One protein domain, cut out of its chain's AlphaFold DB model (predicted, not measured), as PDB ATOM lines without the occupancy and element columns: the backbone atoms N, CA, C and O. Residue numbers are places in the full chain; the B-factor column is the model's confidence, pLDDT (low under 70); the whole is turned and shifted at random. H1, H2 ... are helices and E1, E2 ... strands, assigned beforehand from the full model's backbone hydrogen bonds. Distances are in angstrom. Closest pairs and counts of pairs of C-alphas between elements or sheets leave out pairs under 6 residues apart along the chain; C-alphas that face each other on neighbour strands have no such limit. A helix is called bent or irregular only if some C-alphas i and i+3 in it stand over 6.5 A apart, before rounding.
ATOM      1  N   VAL A  46     132.256 192.225 115.714       98.38
ATOM      2  CA  VAL A  46     132.921 191.004 115.255       98.38
ATOM      3  C   VAL A  46     134.427 191.166 115.420       98.38
ATOM      4  O   VAL A  46     135.048 192.037 114.813       98.38
ATOM      5  N   TYR A  47     135.022 190.301 116.241       98.56
ATOM      6  CA  TYR A  47     136.437 190.335 116.592       98.56
ATOM      7  C   TYR A  47     137.231 189.274 115.828       98.56
ATOM      8  O   TYR A  47     137.193 188.083 116.154       98.56
ATOM      9  N   LEU A  48     137.988 189.706 114.819       98.69
ATOM     10  CA  LEU A  48     138.928 188.867 114.087       98.69
ATOM     11  C   LEU A  48     140.209 188.670 114.902       98.69
ATOM     12  O   LEU A  48     140.991 189.600 115.105       98.69
ATOM     13  N   ALA A  49     140.448 187.432 115.324       98.50
ATOM     14  CA  ALA A  49     141.552 187.096 116.208       98.50
ATOM     15  C   ALA A  49     142.147 185.717 115.905       98.50
ATOM     16  O   ALA A  49     141.429 184.806 115.470       98.50
ATOM     17  N   PRO A  50     143.433 185.488 116.224       97.62
ATOM     18  CA  PRO A  50     144.026 184.173 116.056       97.62
ATOM     19  C   PRO A  50     143.324 183.140 116.951       97.62
ATOM     20  O   PRO A  50     142.774 183.453 118.018       97.62
ATOM     21  N   LYS A  51     143.361 181.871 116.522       95.69
ATOM     22  CA  LYS A  51     142.794 180.741 117.283       95.69
ATOM     23  C   LYS A  51     143.362 180.672 118.702       95.69
ATOM     24  O   LYS A  51     142.629 180.399 119.649       95.69
ATOM     25  N   SER A  52     144.651 180.965 118.848       94.81
ATOM     26  CA  SER A  52     145.355 181.046 120.124       94.81
ATOM     27  C   SER A  52     146.064 182.387 120.277       94.81
ATOM     28  O   SER A  52     146.424 183.041 119.303       94.81
ATOM     29  N   GLY A  53     146.251 182.804 121.529       93.12
ATOM     30  CA  GLY A  53     147.008 184.004 121.869       93.12
ATOM     31  C   GLY A  53     146.248 185.326 121.771       93.12
ATOM     32  O   GLY A  53     146.854 186.315 122.149       93.12
ATOM     33  N   ALA A  54     144.988 185.370 121.308       96.81
ATOM     34  CA  ALA A  54     144.151 186.587 121.180       96.81
ATOM     35  C   ALA A  54     144.381 187.639 122.292       96.81
ATOM     36  O   ALA A  54     144.547 187.268 123.453       96.81
ATOM     37  N   LEU A  55     144.454 188.925 121.919       96.94
ATOM     38  CA  LEU A  55     144.824 190.004 122.845       96.94
ATOM     39  C   LEU A  55     143.714 190.259 123.869       96.94
ATOM     40  O   LEU A  55     144.013 190.516 125.031       96.94
ATOM     41  N   LEU A  56     142.449 190.111 123.463       96.62
ATOM     42  CA  LEU A  56     141.331 190.059 124.402       96.62
ATOM     43  C   LEU A  56     141.282 188.702 125.108       96.62
ATOM     44  O   LEU A  56     141.354 187.638 124.476       96.62
ATOM     45  N   LYS A  57     141.134 188.742 126.435       94.50
ATOM     46  CA  LYS A  57     141.093 187.545 127.277       94.50
ATOM     47  C   LYS A  57     139.811 186.763 126.994       94.50
ATOM     48  O   LYS A  57     138.746 187.326 126.757       94.50
ATOM     49  N   LYS A  58     139.899 185.433 127.068       94.00
ATOM     50  CA  LYS A  58     138.745 184.539 126.856       94.00
ATOM     51  C   LYS A  58     137.593 184.843 127.821       94.00
ATOM     52  O   LYS A  58     136.450 184.841 127.401       94.00
ATOM     53  N   GLN A  59     137.923 185.121 129.081       93.88
ATOM     54  CA  GLN A  59     136.958 185.423 130.144       93.88
ATOM     55  C   GLN A  59     136.180 186.717 129.867       93.88
ATOM     56  O   GLN A  59     134.979 186.772 130.122       93.88
ATOM     57  N   ASP A  60     136.853 187.723 129.299       93.06
ATOM     58  CA  ASP A  60     136.209 188.978 128.913       93.06
ATOM     59  C   ASP A  60     135.201 188.700 127.791       93.06
ATOM     60  O   ASP A  60     134.030 189.030 127.919       93.06
ATOM     61  N   LEU A  61     135.603 187.976 126.743       95.31
ATOM     62  CA  LEU A  61     134.703 187.610 125.639       95.31
ATOM     63  C   LEU A  61     133.529 186.716 126.080       95.31
ATOM     64  O   LEU A  61     132.426 186.857 125.570       95.31
ATOM     65  N   GLU A  62     133.738 185.809 127.037       94.50
ATOM     66  CA  GLU A  62     132.663 184.983 127.616       94.50
ATOM     67  C   GLU A  62     131.629 185.819 128.384       94.50
ATOM     68  O   GLU A  62     130.467 185.426 128.466       94.50
ATOM     69  N   SER A  63     132.039 186.969 128.921       95.25
ATOM     70  CA  SER A  63     131.160 187.904 129.634       95.25
ATOM     71  C   SER A  63     130.463 188.903 128.701       95.25
ATOM     72  O   SER A  63     129.631 189.677 129.168       95.25
ATOM     73  N   HIS A  64     130.793 188.878 127.405       95.88
ATOM     74  CA  HIS A  64     130.309 189.797 126.376       95.88
ATOM     75  C   HIS A  64     129.853 189.029 125.123       95.88
ATOM     76  O   HIS A  64     130.525 189.066 124.083       95.88
ATOM     77  N   PRO A  65     128.732 188.286 125.203       95.50
ATOM     78  CA  PRO A  65     128.219 187.480 124.092       95.50
ATOM     79  C   PRO A  65     127.854 188.299 122.841       95.50
ATOM     80  O   PRO A  65     127.756 187.738 121.751       95.50
ATOM     81  N   GLU A  66     127.687 189.614 122.974       96.06
ATOM     82  CA  GLU A  66     127.484 190.558 121.875       96.06
ATOM     83  C   GLU A  66     128.730 190.763 120.989       96.06
ATOM     84  O   GLU A  66     128.620 191.341 119.905       96.06
ATOM     85  N   ILE A  67     129.903 190.271 121.412       97.56
ATOM     86  CA  ILE A  67     131.160 190.340 120.657       97.56
ATOM     87  C   ILE A  67     131.494 188.958 120.099       97.56
ATOM     88  O   ILE A  67     131.981 188.060 120.794       97.56
ATOM     89  N   LEU A  68     131.292 188.790 118.796       97.31
ATOM     90  CA  LEU A  68     131.542 187.524 118.126       97.31
ATOM     91  C   LEU A  68     133.015 187.387 117.732       97.31
ATOM     92  O   LEU A  68     133.477 187.997 116.768       97.31
ATOM     93  N   LYS A  69     133.755 186.517 118.424       98.00
ATOM     94  CA  LYS A  69     135.120 186.158 118.018       98.00
ATOM     95  C   LYS A  69     135.108 185.230 116.797       98.00
ATOM     96  O   LYS A  69     134.520 184.151 116.835       98.00
ATOM     97  N   VAL A  70     135.848 185.601 115.757       98.38
ATOM     98  CA  VAL A  70     136.069 184.805 114.541       98.38
ATOM     99  C   VAL A  70     137.563 184.623 114.266       98.38
ATOM    100  O   VAL A  70     138.409 185.309 114.841       98.38
ATOM    101  N   HIS A  71     137.905 183.676 113.390       98.19
ATOM    102  CA  HIS A  71     139.298 183.265 113.156       98.19
ATOM    103  C   HIS A  71     139.767 183.392 111.712       98.19
ATOM    104  O   HIS A  71     140.914 183.061 111.411       98.19
ATOM    105  N   SER A  72     138.893 183.829 110.812       98.19
ATOM    106  CA  SER A  72     139.245 184.067 109.423       98.19
ATOM    107  C   SER A  72     138.577 185.334 108.926       98.19
ATOM    108  O   SER A  72     137.489 185.707 109.368       98.19
ATOM    109  N   PHE A  73     139.227 185.986 107.969       97.88
ATOM    110  CA  PHE A  73     138.669 187.170 107.341       97.88
ATOM    111  C   PHE A  73     137.362 186.869 106.585       97.88
ATOM    112  O   PHE A  73     136.462 187.696 106.541       97.88
ATOM    113  N   ASN A  74     137.194 185.660 106.041       98.06
ATOM    114  CA  ASN A  74     135.925 185.267 105.422       98.06
ATOM    115  C   ASN A  74     134.788 185.156 106.445       98.06
ATOM    116  O   ASN A  74     133.681 185.610 106.157       98.06
ATOM    117  N   ASP A  75     135.063 184.616 107.635       97.88
ATOM    118  CA  ASP A  75     134.073 184.573 108.711       97.88
ATOM    119  C   ASP A  75     133.710 185.990 109.159       97.88
ATOM    120  O   ASP A  75     132.524 186.289 109.267       97.88
ATOM    121  N   LEU A  76     134.704 186.878 109.321       98.00
ATOM    122  CA  LEU A  76     134.483 188.297 109.629       98.00
ATOM    123  C   LEU A  76     133.481 188.922 108.649       98.00
ATOM    124  O   LEU A  76     132.433 189.410 109.067       98.00
ATOM    125  N   LYS A  77     133.750 188.816 107.342       96.56
ATOM    126  CA  LYS A  77     132.866 189.348 106.290       96.56
ATOM    127  C   LYS A  77     131.450 188.780 106.346       96.56
ATOM    128  O   LYS A  77     130.499 189.493 106.071       96.56
ATOM    129  N   SER A  78     131.303 187.497 106.676       95.38
ATOM    130  CA  SER A  78     129.988 186.843 106.741       95.38
ATOM    131  C   SER A  78     129.151 187.250 107.959       95.38
ATOM    132  O   SER A  78     127.959 186.949 108.002       95.38
ATOM    133  N   LYS A  79     129.779 187.867 108.967       95.75
ATOM    134  CA  LYS A  79     129.159 188.216 110.251       95.75
ATOM    135  C   LYS A  79     128.949 189.711 110.434       95.75
ATOM    136  O   LYS A  79     128.045 190.087 111.166       95.75
ATOM    137  N   VAL A  80     129.739 190.542 109.761       94.50
ATOM    138  CA  VAL A  80     129.482 191.981 109.666       94.50
ATOM    139  C   VAL A  80     128.309 192.184 108.711       94.50
ATOM    140  O   VAL A  80     128.453 192.023 107.501       94.50
ATOM    141  N   SER A  81     127.132 192.463 109.268       83.50
ATOM    142  CA  SER A  81     125.879 192.533 108.508       83.50
ATOM    143  C   SER A  81     125.384 193.950 108.235       83.50
ATOM    144  O   SER A  81     124.582 194.130 107.325       83.50
ATOM    145  N   THR A  82     125.818 194.938 109.021       85.94
ATOM    146  CA  THR A  82     125.381 196.339 108.916       85.94
ATOM    147  C   THR A  82     126.533 197.291 109.237       85.94
ATOM    148  O   THR A  82     127.511 196.894 109.872       85.94
ATOM    149  N   ALA A  83     126.380 198.566 108.868       85.81
ATOM    150  CA  ALA A  83     127.293 199.646 109.259       85.81
ATOM    151  C   ALA A  83     127.332 199.906 110.781       85.81
ATOM    152  O   ALA A  83     128.232 200.573 111.273       85.81
ATOM    153  N   GLU A  84     126.373 199.377 111.546       88.88
ATOM    154  CA  GLU A  84     126.360 199.483 113.013       88.88
ATOM    155  C   GLU A  84     127.220 198.403 113.681       88.88
ATOM    156  O   GLU A  84     127.604 198.548 114.837       88.88
ATOM    157  N   THR A  85     127.526 197.312 112.967       95.12
ATOM    158  CA  THR A  85     128.370 196.244 113.504       95.12
ATOM    159  C   THR A  85     129.823 196.704 113.526       95.12
ATOM    160  O   THR A  85     130.413 196.955 112.473       95.12
ATOM    161  N   GLU A  86     130.413 196.778 114.713       97.50
ATOM    162  CA  GLU A  86     131.806 197.166 114.895       97.50
ATOM    163  C   GLU A  86     132.754 196.069 114.387       97.50
ATOM    164  O   GLU A  86     132.525 194.865 114.559       97.50
ATOM    165  N   ILE A  87     133.859 196.486 113.776       98.44
ATOM    166  CA  ILE A  87     134.878 195.598 113.219       98.44
ATOM    167  C   ILE A  87     136.114 195.693 114.095       98.44
ATOM    168  O   ILE A  87     136.787 196.720 114.120       98.44
ATOM    169  N   TRP A  88     136.440 194.627 114.819       98.56
ATOM    170  CA  TRP A  88     137.616 194.603 115.682       98.56
ATOM    171  C   TRP A  88     138.660 193.652 115.104       98.56
ATOM    172  O   TRP A  88     138.372 192.489 114.815       98.56
ATOM    173  N   ILE A  89     139.895 194.122 114.949       98.56
ATOM    174  CA  ILE A  89     140.989 193.364 114.341       98.56
ATOM    175  C   ILE A  89     142.132 193.268 115.343       98.56
ATOM    176  O   ILE A  89     142.678 194.271 115.798       98.56
ATOM    177  N   ASP A  90     142.523 192.046 115.691       98.31
ATOM    178  CA  ASP A  90     143.763 191.811 116.420       98.31
ATOM    179  C   ASP A  90     144.962 192.155 115.521       98.31
ATOM    180  O   ASP A  90     145.027 191.708 114.374       98.31
ATOM    181  N   SER A  91     145.940 192.898 116.042       97.00
ATOM    182  CA  SER A  91     147.176 193.294 115.343       97.00
ATOM    183  C   SER A  91     147.894 192.135 114.644       97.00
ATOM    184  O   SER A  91     148.564 192.337 113.630       97.00
ATOM    185  N   ARG A  92     147.732 190.900 115.134       96.50
ATOM    186  CA  ARG A  92     148.333 189.697 114.535       96.50
ATOM    187  C   ARG A  92     147.584 189.149 113.328       96.50
ATOM    188  O   ARG A  92     148.152 188.333 112.612       96.50
ATOM    189  N   MET A  93     146.352 189.590 113.105       97.81
ATOM    190  CA  MET A  93     145.526 189.213 111.956       97.81
ATOM    191  C   MET A  93     145.578 190.248 110.830       97.81
ATOM    192  O   MET A  93     145.017 190.010 109.770       97.81
ATOM    193  N   VAL A  94     146.262 191.382 111.025       95.88
ATOM    194  CA  VAL A  94     146.304 192.501 110.062       95.88
ATOM    195  C   VAL A  94     146.732 192.065 108.661       95.88
ATOM    196  O   VAL A  94     146.148 192.502 107.678       95.88
ATOM    197  N   LYS A  95     147.706 191.153 108.556       95.44
ATOM    198  CA  LYS A  95     148.204 190.653 107.261       95.44
ATOM    199  C   LYS A  95     147.195 189.786 106.500       95.44
ATOM    200  O   LYS A  95     147.380 189.570 105.308       95.44
ATOM    201  N   ASP A  96     146.167 189.291 107.183       96.19
ATOM    202  CA  ASP A  96     145.138 188.420 106.610       96.19
ATOM    203  C   ASP A  96     143.890 189.205 106.167       96.19
ATOM    204  O   ASP A  96     142.912 188.611 105.704       96.19
ATOM    205  N   VAL A  97     143.901 190.531 106.333       96.38
ATOM    206  CA  VAL A  97     142.769 191.418 106.064       96.38
ATOM    207  C   VAL A  97     142.912 192.064 104.690       96.38
ATOM    208  O   VAL A  97     143.958 192.609 104.349       96.38
ATOM    209  N   ASP A  98     141.829 192.044 103.914       95.06
ATOM    210  CA  ASP A  98     141.718 192.837 102.690       95.06
ATOM    211  C   ASP A  98     141.196 194.237 103.029       95.06
ATOM    212  O   ASP A  98     140.027 194.424 103.380       95.06
ATOM    213  N   THR A  99     142.068 195.233 102.927       92.75
ATOM    214  CA  THR A  99     141.735 196.620 103.254       92.75
ATOM    215  C   THR A  99     140.836 197.292 102.235       92.75
ATOM    216  O   THR A  99     140.186 198.277 102.589       92.75
ATOM    217  N   ASN A 100     140.750 196.775 101.005       93.12
ATOM    218  CA  ASN A 100     139.790 197.288 100.027       93.12
ATOM    219  C   ASN A 100     138.372 197.000 100.512       93.12
ATOM    220  O   ASN A 100     137.538 197.899 100.549       93.12
ATOM    221  N   TRP A 101     138.133 195.786 101.017       94.56
ATOM    222  CA  TRP A 101     136.846 195.444 101.610       94.56
ATOM    223  C   TRP A 101     136.507 196.342 102.807       94.56
ATOM    224  O   TRP A 101     135.371 196.781 102.916       94.56
ATOM    225  N   LEU A 102     137.467 196.687 103.671       93.44
ATOM    226  CA  LEU A 102     137.210 197.624 104.778       93.44
ATOM    227  C   LEU A 102     136.886 199.058 104.322       93.44
ATOM    228  O   LEU A 102     136.331 199.827 105.098       93.44
ATOM    229  N   ASN A 103     137.246 199.437 103.096       89.19
ATOM    230  CA  ASN A 103     137.108 200.800 102.571       89.19
ATOM    231  C   ASN A 103     136.011 200.948 101.500       89.19
ATOM    232  O   ASN A 103     135.868 202.020 100.900       89.19
ATOM    233  N   GLU A 104     135.241 199.889 101.265       87.25
ATOM    234  CA  GLU A 104     134.175 199.814 100.269       87.25
ATOM    235  C   GLU A 104     132.848 199.408 100.925       87.25
ATOM    236  O   GLU A 104     132.819 198.956 102.064       87.25
ATOM    237  N   GLY A 105     131.731 199.559 100.209       88.38
ATOM    238  CA  GLY A 105     130.417 199.097 100.676       88.38
ATOM    239  C   GLY A 105     129.876 199.837 101.904       88.38
ATOM    240  O   GLY A 105     130.253 200.972 102.176       88.38
ATOM    241  N   GLU A 106     128.947 199.211 102.623       89.19
ATOM    242  CA  GLU A 106     128.335 199.795 103.827       89.19
ATOM    243  C   GLU A 106     129.240 199.650 105.059       89.19
ATOM    244  O   GLU A 106     129.266 200.525 105.919       89.19
ATOM    245  N   GLN A 107     130.052 198.591 105.112       92.31
ATOM    246  CA  GLN A 107     130.973 198.308 106.215       92.31
ATOM    247  C   GLN A 107     132.079 199.358 106.386       92.31
ATOM    248  O   GLN A 107     132.685 199.429 107.448       92.31
ATOM    249  N   GLN A 108     132.348 200.191 105.372       91.69
ATOM    250  CA  GLN A 108     133.326 201.279 105.496       91.69
ATOM    251  C   GLN A 108     132.923 202.333 106.542       91.69
ATOM    252  O   GLN A 108     133.770 203.126 106.945       91.69
ATOM    253  N   PHE A 109     131.647 202.360 106.945       92.31
ATOM    254  CA  PHE A 109     131.108 203.244 107.983       92.31
ATOM    255  C   PHE A 109     131.062 202.583 109.370       92.31
ATOM    256  O   PHE A 109     130.770 203.254 110.357       92.31
ATOM    257  N   SER A 110     131.378 201.289 109.465       94.75
ATOM    258  CA  SER A 110     131.490 200.600 110.749       94.75
ATOM    259  C   SER A 110     132.655 201.153 111.573       94.75
ATOM    260  O   SER A 110     133.741 201.365 111.021       94.75
ATOM    261  N   PRO A 111     132.498 201.308 112.903       96.00
ATOM    262  CA  PRO A 111     133.630 201.563 113.780       96.00
ATOM    263  C   PRO A 111     134.672 200.455 113.632       96.00
ATOM    264  O   PRO A 111     134.380 199.273 113.828       96.00
ATOM    265  N   LEU A 112     135.892 200.842 113.283       97.31
ATOM    266  CA  LEU A 112     137.023 199.944 113.126       97.31
ATOM    267  C   LEU A 112     137.949 200.094 114.325       97.31
ATOM    268  O   LEU A 112     138.461 201.179 114.596       97.31
ATOM    269  N   VAL A 113     138.209 198.988 115.008       98.19
ATOM    270  CA  VAL A 113     139.117 198.929 116.150       98.19
ATOM    271  C   VAL A 113     140.311 198.069 115.786       98.19
ATOM    272  O   VAL A 113     140.158 196.897 115.437       98.19
ATOM    273  N   LEU A 114     141.512 198.624 115.915       98.00
ATOM    274  CA  LEU A 114     142.748 197.867 115.786       98.00
ATOM    275  C   LEU A 114     143.358 197.632 117.169       98.00
ATOM    276  O   LEU A 114     143.795 198.563 117.839       98.00
ATOM    277  N   ILE A 115     143.372 196.373 117.600       98.19
ATOM    278  CA  ILE A 115     143.798 195.969 118.941       98.19
ATOM    279  C   ILE A 115     145.273 195.562 118.916       98.19
ATOM    280  O   ILE A 115     145.673 194.682 118.153       98.19
ATOM    281  N   GLY A 116     146.079 196.145 119.797       96.81
ATOM    282  CA  GLY A 116     147.520 195.912 119.906       96.81
ATOM    283  C   GLY A 116     148.389 197.015 119.306       96.81
ATOM    284  O   GLY A 116     149.610 196.892 119.383       96.81
ATOM    285  N   TYR A 117     147.777 198.066 118.760       96.50
ATOM    286  CA  TYR A 117     148.448 199.313 118.410       96.50
ATOM    287  C   TYR A 117     147.673 200.471 119.019       96.50
ATOM    288  O   TYR A 117     146.466 200.550 118.808       96.50
ATOM    289  N   HIS A 118     148.342 201.337 119.772       95.62
ATOM    290  CA  HIS A 118     147.696 202.489 120.389       95.62
ATOM    291  C   HIS A 118     147.860 203.753 119.558       95.62
ATOM    292  O   HIS A 118     147.024 204.642 119.675       95.62
ATOM    293  N   ASP A 119     148.914 203.842 118.735       95.19
ATOM    294  CA  ASP A 119     149.108 204.971 117.834       95.19
ATOM    295  C   ASP A 119     148.171 204.810 116.627       95.19
ATOM    296  O   ASP A 119     148.367 203.914 115.793       95.19
ATOM    297  N   PRO A 120     147.144 205.668 116.515       93.44
ATOM    298  CA  PRO A 120     146.137 205.503 115.488       93.44
ATOM    299  C   PRO A 120     146.651 205.809 114.076       93.44
ATOM    300  O   PRO A 120     146.129 205.272 113.092       93.44
ATOM    301  N   LEU A 121     147.673 206.660 113.957       93.00
ATOM    302  CA  LEU A 121     148.276 206.987 112.673       93.00
ATOM    303  C   LEU A 121     149.074 205.786 112.161       93.00
ATOM    304  O   LEU A 121     148.876 205.383 111.018       93.00
ATOM    305  N   TYR A 122     149.902 205.166 113.004       94.56
ATOM    306  CA  TYR A 122     150.600 203.925 112.671       94.56
ATOM    307  C   TYR A 122     149.611 202.802 112.325       94.56
ATOM    308  O   TYR A 122     149.744 202.150 111.285       94.56
ATOM    309  N   ALA A 123     148.587 202.608 113.162       94.31
ATOM    310  CA  ALA A 123     147.565 201.574 113.007       94.31
ATOM    311  C   ALA A 123     146.924 201.571 111.607       94.31
ATOM    312  O   ALA A 123     146.864 200.536 110.938       94.31
ATOM    313  N   LEU A 124     146.465 202.733 111.145       92.25
ATOM    314  CA  LEU A 124     145.721 202.842 109.890       92.25
ATOM    315  C   LEU A 124     146.606 203.109 108.675       92.25
ATOM    316  O   LEU A 124     146.304 202.618 107.585       92.25
ATOM    317  N   ARG A 125     147.675 203.901 108.834       92.00
ATOM    318  CA  ARG A 125     148.546 204.288 107.719       92.00
ATOM    319  C   ARG A 125     149.535 203.188 107.362       92.00
ATOM    320  O   ARG A 125     149.741 202.944 106.180       92.00
ATOM    321  N   GLU A 126     150.123 202.542 108.365       92.31
ATOM    322  CA  GLU A 126     151.261 201.633 108.181       92.31
ATOM    323  C   GLU A 126     150.874 200.168 108.353       92.31
ATOM    324  O   GLU A 126     151.273 199.330 107.549       92.31
ATOM    325  N   ALA A 127     150.119 199.841 109.408       92.44
ATOM    326  CA  ALA A 127     149.808 198.450 109.713       92.44
ATOM    327  C   ALA A 127     148.714 197.915 108.784       92.44
ATOM    328  O   ALA A 127     148.939 196.936 108.075       92.44
ATOM    329  N   LEU A 128     147.540 198.549 108.784       91.50
ATOM    330  CA  LEU A 128     146.418 198.112 107.960       91.50
ATOM    331  C   LEU A 128     146.560 198.626 106.521       91.50
ATOM    332  O   LEU A 128     146.450 197.843 105.586       91.50
ATOM    333  N   THR A 129     146.933 199.898 106.339       86.56
ATOM    334  CA  THR A 129     147.033 200.595 105.040       86.56
ATOM    335  C   THR A 129     145.677 200.739 104.320       86.56
ATOM    336  O   THR A 129     144.669 200.161 104.717       86.56
ATOM    337  N   GLY A 130     145.598 201.573 103.275       82.62
ATOM    338  CA  GLY A 130     144.398 201.674 102.420       82.62
ATOM    339  C   GLY A 130     143.309 202.666 102.863       82.62
ATOM    340  O   GLY A 130     142.340 202.867 102.135       82.62
ATOM    341  N   PHE A 131     143.484 203.364 103.988       83.75
ATOM    342  CA  PHE A 131     142.514 204.357 104.492       83.75
ATOM    343  C   PHE A 131     142.695 205.770 103.913       83.75
ATOM    344  O   PHE A 131     141.978 206.693 104.292       83.75
ATOM    345  N   GLY A 132     143.627 205.953 102.970       80.25
ATOM    346  CA  GLY A 132     143.890 207.246 102.324       80.25
ATOM    347  C   GLY A 132     144.539 208.285 103.243       80.25
ATOM    348  O   GLY A 132     144.441 209.479 102.979       80.25
ATOM    349  N   ILE A 133     145.172 207.845 104.334       84.56
ATOM    350  CA  ILE A 133     145.932 208.720 105.224       84.56
ATOM    351  C   ILE A 133     147.324 208.906 104.625       84.56
ATOM    352  O   ILE A 133     148.151 207.998 104.658       84.56
ATOM    353  N   GLN A 144     157.205 201.545 120.770       79.56
ATOM    354  CA  GLN A 144     156.373 202.682 121.168       79.56
ATOM    355  C   GLN A 144     155.012 202.720 120.494       79.56
ATOM    356  O   GLN A 144     154.194 203.518 120.912       79.56
ATOM    357  N   VAL A 145     154.747 201.909 119.469       81.62
ATOM    358  CA  VAL A 145     153.431 201.887 118.793       81.62
ATOM    359  C   VAL A 145     152.585 200.675 119.179       81.62
ATOM    360  O   VAL A 145     151.404 200.619 118.840       81.62
ATOM    361  N   GLN A 146     153.176 199.694 119.868       84.94
ATOM    362  CA  GLN A 146     152.507 198.468 120.305       84.94
ATOM    363  C   GLN A 146     151.764 198.629 121.637       84.94
ATOM    364  O   GLN A 146     152.029 199.523 122.438       84.94
ATOM    365  N   GLY A 147     150.836 197.704 121.884       89.44
ATOM    366  CA  GLY A 147     149.970 197.721 123.062       89.44
ATOM    367  C   GLY A 147     148.759 198.631 122.867       89.44
ATOM    368  O   GLY A 147     148.691 199.380 121.899       89.44
ATOM    369  N   GLY A 148     147.776 198.521 123.761       95.75
ATOM    370  CA  GLY A 148     146.553 199.316 123.681       95.75
ATOM    371  C   GLY A 148     145.710 199.041 122.430       95.75
ATOM    372  O   GLY A 148     145.691 197.917 121.915       95.75
ATOM    373  N   PHE A 149     144.972 200.046 121.969       97.75
ATOM    374  CA  PHE A 149     144.127 199.954 120.777       97.75
ATOM    375  C   PHE A 149     143.861 201.333 120.154       97.75
ATOM    376  O   PHE A 149     143.937 202.366 120.822       97.75
ATOM    377  N   SER A 150     143.501 201.327 118.873       97.81
ATOM    378  CA  SER A 150     143.116 202.512 118.105       97.81
ATOM    379  C   SER A 150     141.739 202.326 117.486       97.81
ATOM    380  O   SER A 150     141.372 201.214 117.105       97.81
ATOM    381  N   VAL A 151     140.988 203.418 117.371       97.44
ATOM    382  CA  VAL A 151     139.622 203.439 116.845       97.44
ATOM    383  C   VAL A 151     139.532 204.422 115.688       97.44
ATOM    384  O   VAL A 151     139.969 205.567 115.792       97.44
ATOM    385  N   TRP A 152     138.912 203.974 114.604       95.25
ATOM    386  CA  TRP A 152     138.596 204.761 113.424       95.25
ATOM    387  C   TRP A 152     137.105 204.698 113.136       95.25
ATOM    388  O   TRP A 152     136.526 203.614 113.092       95.25
ATOM    389  N   ILE A 153     136.489 205.855 112.912       93.62
ATOM    390  CA  ILE A 153     135.079 205.950 112.529       93.62
ATOM    391  C   ILE A 153     134.992 206.881 111.326       93.62
ATOM    392  O   ILE A 153     135.257 208.080 111.451       93.62
ATOM    393  N   LEU A 154     134.657 206.332 110.156       90.06
ATOM    394  CA  LEU A 154     134.352 207.139 108.980       90.06
ATOM    395  C   LEU A 154     132.962 207.742 109.135       90.06
ATOM    396  O   LEU A 154     131.989 207.022 109.330       90.06
ATOM    397  N   ARG A 155     132.889 209.062 109.014       82.12
ATOM    398  CA  ARG A 155     131.660 209.833 109.215       82.12
ATOM    399  C   ARG A 155     130.989 210.136 107.890       82.12
ATOM    400  O   ARG A 155     129.808 209.889 107.696       82.12
ATOM    401  N   ASP A 156     131.789 210.670 106.975       77.94
ATOM    402  CA  ASP A 156     131.327 211.127 105.679       77.94
ATOM    403  C   ASP A 156     132.420 210.931 104.630       77.94
ATOM    404  O   ASP A 156     133.626 211.013 104.917       77.94
ATOM    405  N   LYS A 157     131.979 210.659 103.409       75.44
ATOM    406  CA  LYS A 157     132.804 210.484 102.226       75.44
ATOM    407  C   LYS A 157     132.098 211.154 101.053       75.44
ATOM    408  O   LYS A 157     131.388 210.503 100.290       75.44
ATOM    409  N   ASP A 158     132.392 212.434 100.888       75.50
ATOM    410  CA  ASP A 158     132.050 213.196  99.692       75.50
ATOM    411  C   ASP A 158     133.172 213.105  98.650       75.50
ATOM    412  O   ASP A 158     134.292 212.669  98.945       75.50
ATOM    413  N   GLU A 159     132.889 213.534  97.414       59.47
ATOM    414  CA  GLU A 159     133.852 213.593  96.305       59.47
ATOM    415  C   GLU A 159     135.097 214.423  96.682       59.47
ATOM    416  O   GLU A 159     135.165 215.635  96.488       59.47
ATOM    417  N   GLY A 160     136.108 213.747  97.236       63.78
ATOM    418  CA  GLY A 160     137.394 214.326  97.632       63.78
ATOM    419  C   GLY A 160     137.534 214.706  99.111       63.78
ATOM    420  O   GLY A 160     138.635 215.083  99.504       63.78
ATOM    421  N   ASN A 161     136.493 214.567  99.940       66.38
ATOM    422  CA  ASN A 161     136.554 214.863 101.377       66.38
ATOM    423  C   ASN A 161     136.123 213.653 102.212       66.38
ATOM    424  O   ASN A 161     134.972 213.229 102.164       66.38
ATOM    425  N   ARG A 162     137.050 213.117 103.017       76.94
ATOM    426  CA  ARG A 162     136.756 212.101 104.039       76.94
ATOM    427  C   ARG A 162     136.815 212.754 105.411       76.94
ATOM    428  O   ARG A 162     137.870 213.253 105.804       76.94
ATOM    429  N   ARG A 163     135.705 212.733 106.146       84.25
ATOM    430  CA  ARG A 163     135.674 213.130 107.561       84.25
ATOM    431  C   ARG A 163     135.681 211.858 108.393       84.25
ATOM    432  O   ARG A 163     134.812 211.008 108.226       84.25
ATOM    433  N   ALA A 164     136.670 211.715 109.267       88.50
ATOM    434  CA  ALA A 164     136.785 210.566 110.154       88.50
ATOM    435  C   ALA A 164     137.176 211.009 111.567       88.50
ATOM    436  O   ALA A 164     137.951 211.953 111.733       88.50
ATOM    437  N   SER A 165     136.651 210.308 112.571       91.81
ATOM    438  CA  SER A 165     137.183 210.322 113.934       91.81
ATOM    439  C   SER A 165     138.342 209.349 114.019       91.81
ATOM    440  O   SER A 165     138.241 208.226 113.520       91.81
ATOM    441  N   LEU A 166     139.408 209.753 114.698       92.69
ATOM    442  CA  LEU A 166     140.546 208.889 114.941       92.69
ATOM    443  C   LEU A 166     141.147 209.189 116.311       92.69
ATOM    444  O   LEU A 166     141.507 210.333 116.580       92.69
ATOM    445  N   ASP A 167     141.265 208.165 117.150       96.44
ATOM    446  CA  ASP A 167     141.926 208.255 118.453       96.44
ATOM    447  C   ASP A 167     142.477 206.881 118.858       96.44
ATOM    448  O   ASP A 167     142.108 205.847 118.291       96.44
ATOM    449  N   GLY A 168     143.379 206.860 119.829       95.88
ATOM    450  CA  GLY A 168     143.979 205.638 120.337       95.88
ATOM    451  C   GLY A 168     144.534 205.813 121.743       95.88
ATOM    452  O   GLY A 168     144.714 206.925 122.235       95.88
ATOM    453  N   THR A 169     144.738 204.699 122.436       95.31
ATOM    454  CA  THR A 169     145.136 204.704 123.845       95.31
ATOM    455  C   THR A 169     146.031 203.523 124.172       95.31
ATOM    456  O   THR A 169     145.798 202.412 123.703       95.31
ATOM    457  N   ASP A 170     147.048 203.772 124.993       94.00
ATOM    458  CA  ASP A 170     147.998 202.795 125.534       94.00
ATOM    459  C   ASP A 170     147.482 202.088 126.804       94.00
ATOM    460  O   ASP A 170     148.198 201.301 127.427       94.00
ATOM    461  N   THR A 171     146.230 202.351 127.195       92.62
ATOM    462  CA  THR A 171     145.581 201.721 128.353       92.62
ATOM    463  C   THR A 171     145.412 200.207 128.184       92.62
ATOM    464  O   THR A 171     145.559 199.648 127.092       92.62
ATOM    465  N   GLU A 172     145.102 199.504 129.287       94.00
ATOM    466  CA  GLU A 172     144.839 198.061 129.236       94.00
ATOM    467  C   GLU A 172     143.741 197.748 128.210       94.00
ATOM    468  O   GLU A 172     142.667 198.355 128.206       94.00
ATOM    469  N   ILE A 173     144.013 196.756 127.360       95.88
ATOM    470  CA  ILE A 173     143.062 196.253 126.375       95.88
ATOM    471  C   ILE A 173     141.932 195.535 127.121       95.88
ATOM    472  O   ILE A 173     142.113 194.426 127.626       95.88
ATOM    473  N   SER A 174     140.762 196.165 127.160       96.25
ATOM    474  CA  SER A 174     139.521 195.599 127.689       96.25
ATOM    475  C   SER A 174     138.341 196.027 126.823       96.25
ATOM    476  O   SER A 174     138.382 197.063 126.155       96.25
ATOM    477  N   ILE A 175     137.270 195.237 126.855       97.12
ATOM    478  CA  ILE A 175     136.040 195.520 126.104       97.12
ATOM    479  C   ILE A 175     135.441 196.863 126.537       97.12
ATOM    480  O   ILE A 175     135.061 197.672 125.694       97.12
ATOM    481  N   GLN A 176     135.448 197.148 127.840       96.38
ATOM    482  CA  GLN A 176     134.918 198.392 128.397       96.38
ATOM    483  C   GLN A 176     135.704 199.613 127.919       96.38
ATOM    484  O   GLN A 176     135.102 200.638 127.595       96.38
ATOM    485  N   ASN A 177     137.035 199.518 127.860       97.12
ATOM    486  CA  ASN A 177     137.872 200.625 127.401       97.12
ATOM    487  C   ASN A 177     137.657 200.887 125.905       97.12
ATOM    488  O   ASN A 177     137.525 202.047 125.511       97.12
ATOM    489  N   ILE A 178     137.551 199.828 125.093       97.94
ATOM    490  CA  ILE A 178     137.256 199.935 123.656       97.94
ATOM    491  C   ILE A 178     135.910 200.630 123.437       97.94
ATOM    492  O   ILE A 178     135.851 201.664 122.771       97.94
ATOM    493  N   GLN A 179     134.849 200.127 124.069       96.94
ATOM    494  CA  GLN A 179     133.506 200.705 123.966       96.94
ATOM    495  C   GLN A 179     133.465 202.158 124.457       96.94
ATOM    496  O   GLN A 179     132.818 203.004 123.844       96.94
ATOM    497  N   SER A 180     134.191 202.478 125.533       97.38
ATOM    498  CA  SER A 180     134.266 203.846 126.058       97.38
ATOM    499  C   SER A 180     134.899 204.814 125.057       97.38
ATOM    500  O   SER A 180     134.418 205.939 124.915       97.38
ATOM    501  N   LEU A 181     135.950 204.390 124.343       97.56
ATOM    502  CA  LEU A 181     136.587 205.221 123.321       97.56
ATOM    503  C   LEU A 181     135.681 205.411 122.099       97.56
ATOM    504  O   LEU A 181     135.546 206.534 121.620       97.56
ATOM    505  N   ILE A 182     135.004 204.355 121.640       96.75
ATOM    506  CA  ILE A 182     134.026 204.446 120.543       96.75
ATOM    507  C   ILE A 182     132.923 205.451 120.898       96.75
ATOM    508  O   ILE A 182     132.686 206.400 120.151       96.75
ATOM    509  N   GLN A 183     132.316 205.312 122.081       96.00
ATOM    510  CA  GLN A 183     131.262 206.217 122.546       96.00
ATOM    511  C   GLN A 183     131.748 207.662 122.695       96.00
ATOM    512  O   GLN A 183     130.992 208.593 122.416       96.00
ATOM    513  N   LYS A 184     132.991 207.873 123.150       96.19
ATOM    514  CA  LYS A 184     133.603 209.208 123.212       96.19
ATOM    515  C   LYS A 184     133.647 209.832 121.815       96.19
ATOM    516  O   LYS A 184     133.160 210.947 121.649       96.19
ATOM    517  N   LEU A 185     134.172 209.111 120.825       94.81
ATOM    518  CA  LEU A 185     134.323 209.624 119.460       94.81
ATOM    519  C   LEU A 185     132.982 209.900 118.773       94.81
ATOM    520  O   LEU A 185     132.870 210.889 118.052       94.81
ATOM    521  N   GLN A 186     131.967 209.072 119.029       92.00
ATOM    522  CA  GLN A 186     130.606 209.294 118.534       92.00
ATOM    523  C   GLN A 186     129.962 210.537 119.173       92.00
ATOM    524  O   GLN A 186     129.389 211.370 118.477       92.00
ATOM    525  N   LYS A 187     130.109 210.730 120.490       91.56
ATOM    526  CA  LYS A 187     129.559 211.910 121.187       91.56
ATOM    527  C   LYS A 187     130.234 213.216 120.783       91.56
ATOM    528  O   LYS A 187     129.564 214.236 120.641       91.56
ATOM    529  N   GLU A 188     131.559 213.209 120.631       89.56
ATOM    530  CA  GLU A 188     132.303 214.379 120.151       89.56
ATOM    531  C   GLU A 188     131.829 214.802 118.757       89.56
ATOM    532  O   GLU A 188     131.766 215.990 118.453       89.56
ATOM    533  N   GLU A 189     131.437 213.842 117.922       81.12
ATOM    534  CA  GLU A 189     130.842 214.109 116.621       81.12
ATOM    535  C   GLU A 189     129.427 214.689 116.710       81.12
ATOM    536  O   GLU A 189     129.157 215.704 116.069       81.12
ATOM    537  N   GLU A 190     128.538 214.103 117.514       84.75
ATOM    538  CA  GLU A 190     127.186 214.642 117.727       84.75
ATOM    539  C   GLU A 190     127.234 216.106 118.206       84.75
ATOM    540  O   GLU A 190     126.445 216.951 117.766       84.75
ATOM    541  N   ALA A 191     128.204 216.436 119.062       84.81
ATOM    542  CA  ALA A 191     128.441 217.798 119.531       84.81
ATOM    543  C   ALA A 191     128.940 218.745 118.421       84.81
ATOM    544  O   ALA A 191     128.532 219.902 118.377       84.81
ATOM    545  N   LEU A 192     129.799 218.274 117.509       80.12
ATOM    546  CA  LEU A 192     130.275 219.075 116.373       80.12
ATOM    547  C   LEU A 192     129.160 219.328 115.350       80.12
ATOM    548  O   LEU A 192     128.977 220.457 114.908       80.12
ATOM    549  N   ASN A 193     128.381 218.297 115.015       78.19
ATOM    550  CA  ASN A 193     127.306 218.405 114.028       78.19
ATOM    551  C   ASN A 193     126.138 219.271 114.530       78.19
ATOM    552  O   ASN A 193     125.470 219.921 113.731       78.19
ATOM    553  N   SER A 194     125.892 219.297 115.845       78.31
ATOM    554  CA  SER A 194     124.908 220.209 116.442       78.31
ATOM    555  C   SER A 194     125.389 221.661 116.478       78.31
ATOM    556  O   SER A 194     124.568 222.555 116.313       78.31
ATOM    557  N   ALA A 195     126.695 221.909 116.622       75.19
ATOM    558  CA  ALA A 195     127.258 223.260 116.598       75.19
ATOM    559  C   ALA A 195     127.263 223.906 115.198       75.19
ATOM    560  O   ALA A 195     127.180 225.125 115.098       75.19
ATOM    561  N   ASP A 196     127.344 223.106 114.130       69.25
ATOM    562  CA  ASP A 196     127.292 223.586 112.737       69.25
ATOM    563  C   ASP A 196     125.848 223.855 112.241       69.25
ATOM    564  O   ASP A 196     125.658 224.373 111.138       69.25
ATOM    565  N   ALA A 197     124.826 223.482 113.024       65.56
ATOM    566  CA  ALA A 197     123.409 223.604 112.665       65.56
ATOM    567  C   ALA A 197     122.711 224.869 113.221       65.56
ATOM    568  O   ALA A 197     121.551 225.107 112.867       65.56
TER     569      ALA A 197
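Overview. This is residues 46 to 133 and 144 to 197 of the 198 residues of an uncharacterized protein of Paenibacillus lemnae (UniProt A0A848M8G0). A twisted sheet of six strands stands between helices: the long H6 covers one face, the shorter H2 and H5 the other, making three layers. The hairpin of E5 and E6 forms one side of the sheet, and residues 190 to 197, at the end of the printed part, stick out. The printed part has 142 residues with six named helices and six named strands, in the order E1 H1 E2 H2 E3 H3 H4 E4 H5 E5 E6 H6. The class is mixed, helices and strands; the sheet, order E2 E1 E3 E4 E5 E6, is mixed too. The whole is compact, with a radius of gyration of the C-alphas of 14.6 A and spans of 47 by 31 by 28 A.

Arrangement. E2, residues 67 to 70, is parallel to E1, residues 46 to 48, with N 47 and O 68 at 2.8 A. E1 is parallel to E3, residues 86 to 90, with N 48 and O 88 at 2.8 A. E3 is parallel to E4, residues 112 to 117, with N 89 and O 113 at 2.8 A. E4 is antiparallel to E5, residues 146 to 158, with N 112 and O 152 at 2.8 A. E5 bends by 59 degrees at residue 149 and forms a hairpin with E6, residues 161 to 169, with N 151 and O 167 at 2.8 A. H6, residues 175 to 195, is on the sheet at a height of 9.6 A; the closest C-alphas of E6 and H6, Ser 165 and Leu 185, are 6.3 A apart. On the opposite face, H2, residues 73 to 79, has a height of 8.6 A and runs along the strands, at 9 degrees to E1 on the local plane. On the same face as H2, H5, residues 120 to 128, runs across the strands, at 83 degrees to E5 on the local plane. H3, residues 91 to 96, on that face too, lies over none of the strands; H3 and H5 only just touch, with 3 pairs of C-alphas within 8 A, the closest being Val 94 and Leu 128 at 6.0 A. H1, residues 58 to 62, only grazes the sheet, and H4, residues 99 to 102, is not on it. E1, H1, E2 and E3, H3, H4, E4 are strand-helix-strand units, parallel neighbour strands with helices between, and E2, H2, E3 is a split one with E1 between its strands; the three crossovers are right-handed. In H1, H2 and H6 every O i to N i+4 pair is within hydrogen-bond range; H5 has 3 of 5, H3 has 0 of 2 with 1 of 3 O i to N i+3 pairs, and H4 is too short for an i+4 pair.

Along the chain. E1 begins at C-alpha 46 (132.921, 191.004, 115.255). E5 is 32.6 A long, E6 26.1 A, E3 13.2 A and E4 12.6 A. H6 is 30.6 A long, from C-alpha 175 (136.040, 195.520, 126.104) to C-alpha 195 (127.258, 223.260, 116.598). H3 is irregular, with C-alphas 92 and 95 at 7.3 A, and H5 only just, with C-alphas 125 and 128 at 6.54 A.

Size, cuts and confidence. The two C-alphas farthest apart, Ser 52 and Ala 197, are 48.5 A apart. Residues 134 to 143 are not printed, and C-alphas 133 and 144 are 20.0 A apart across this cut. Of the links that are printed whole, none is long. The mean pLDDT of the printed part is 91.8; residues 159 to 161 and 196 to 197 are under 70.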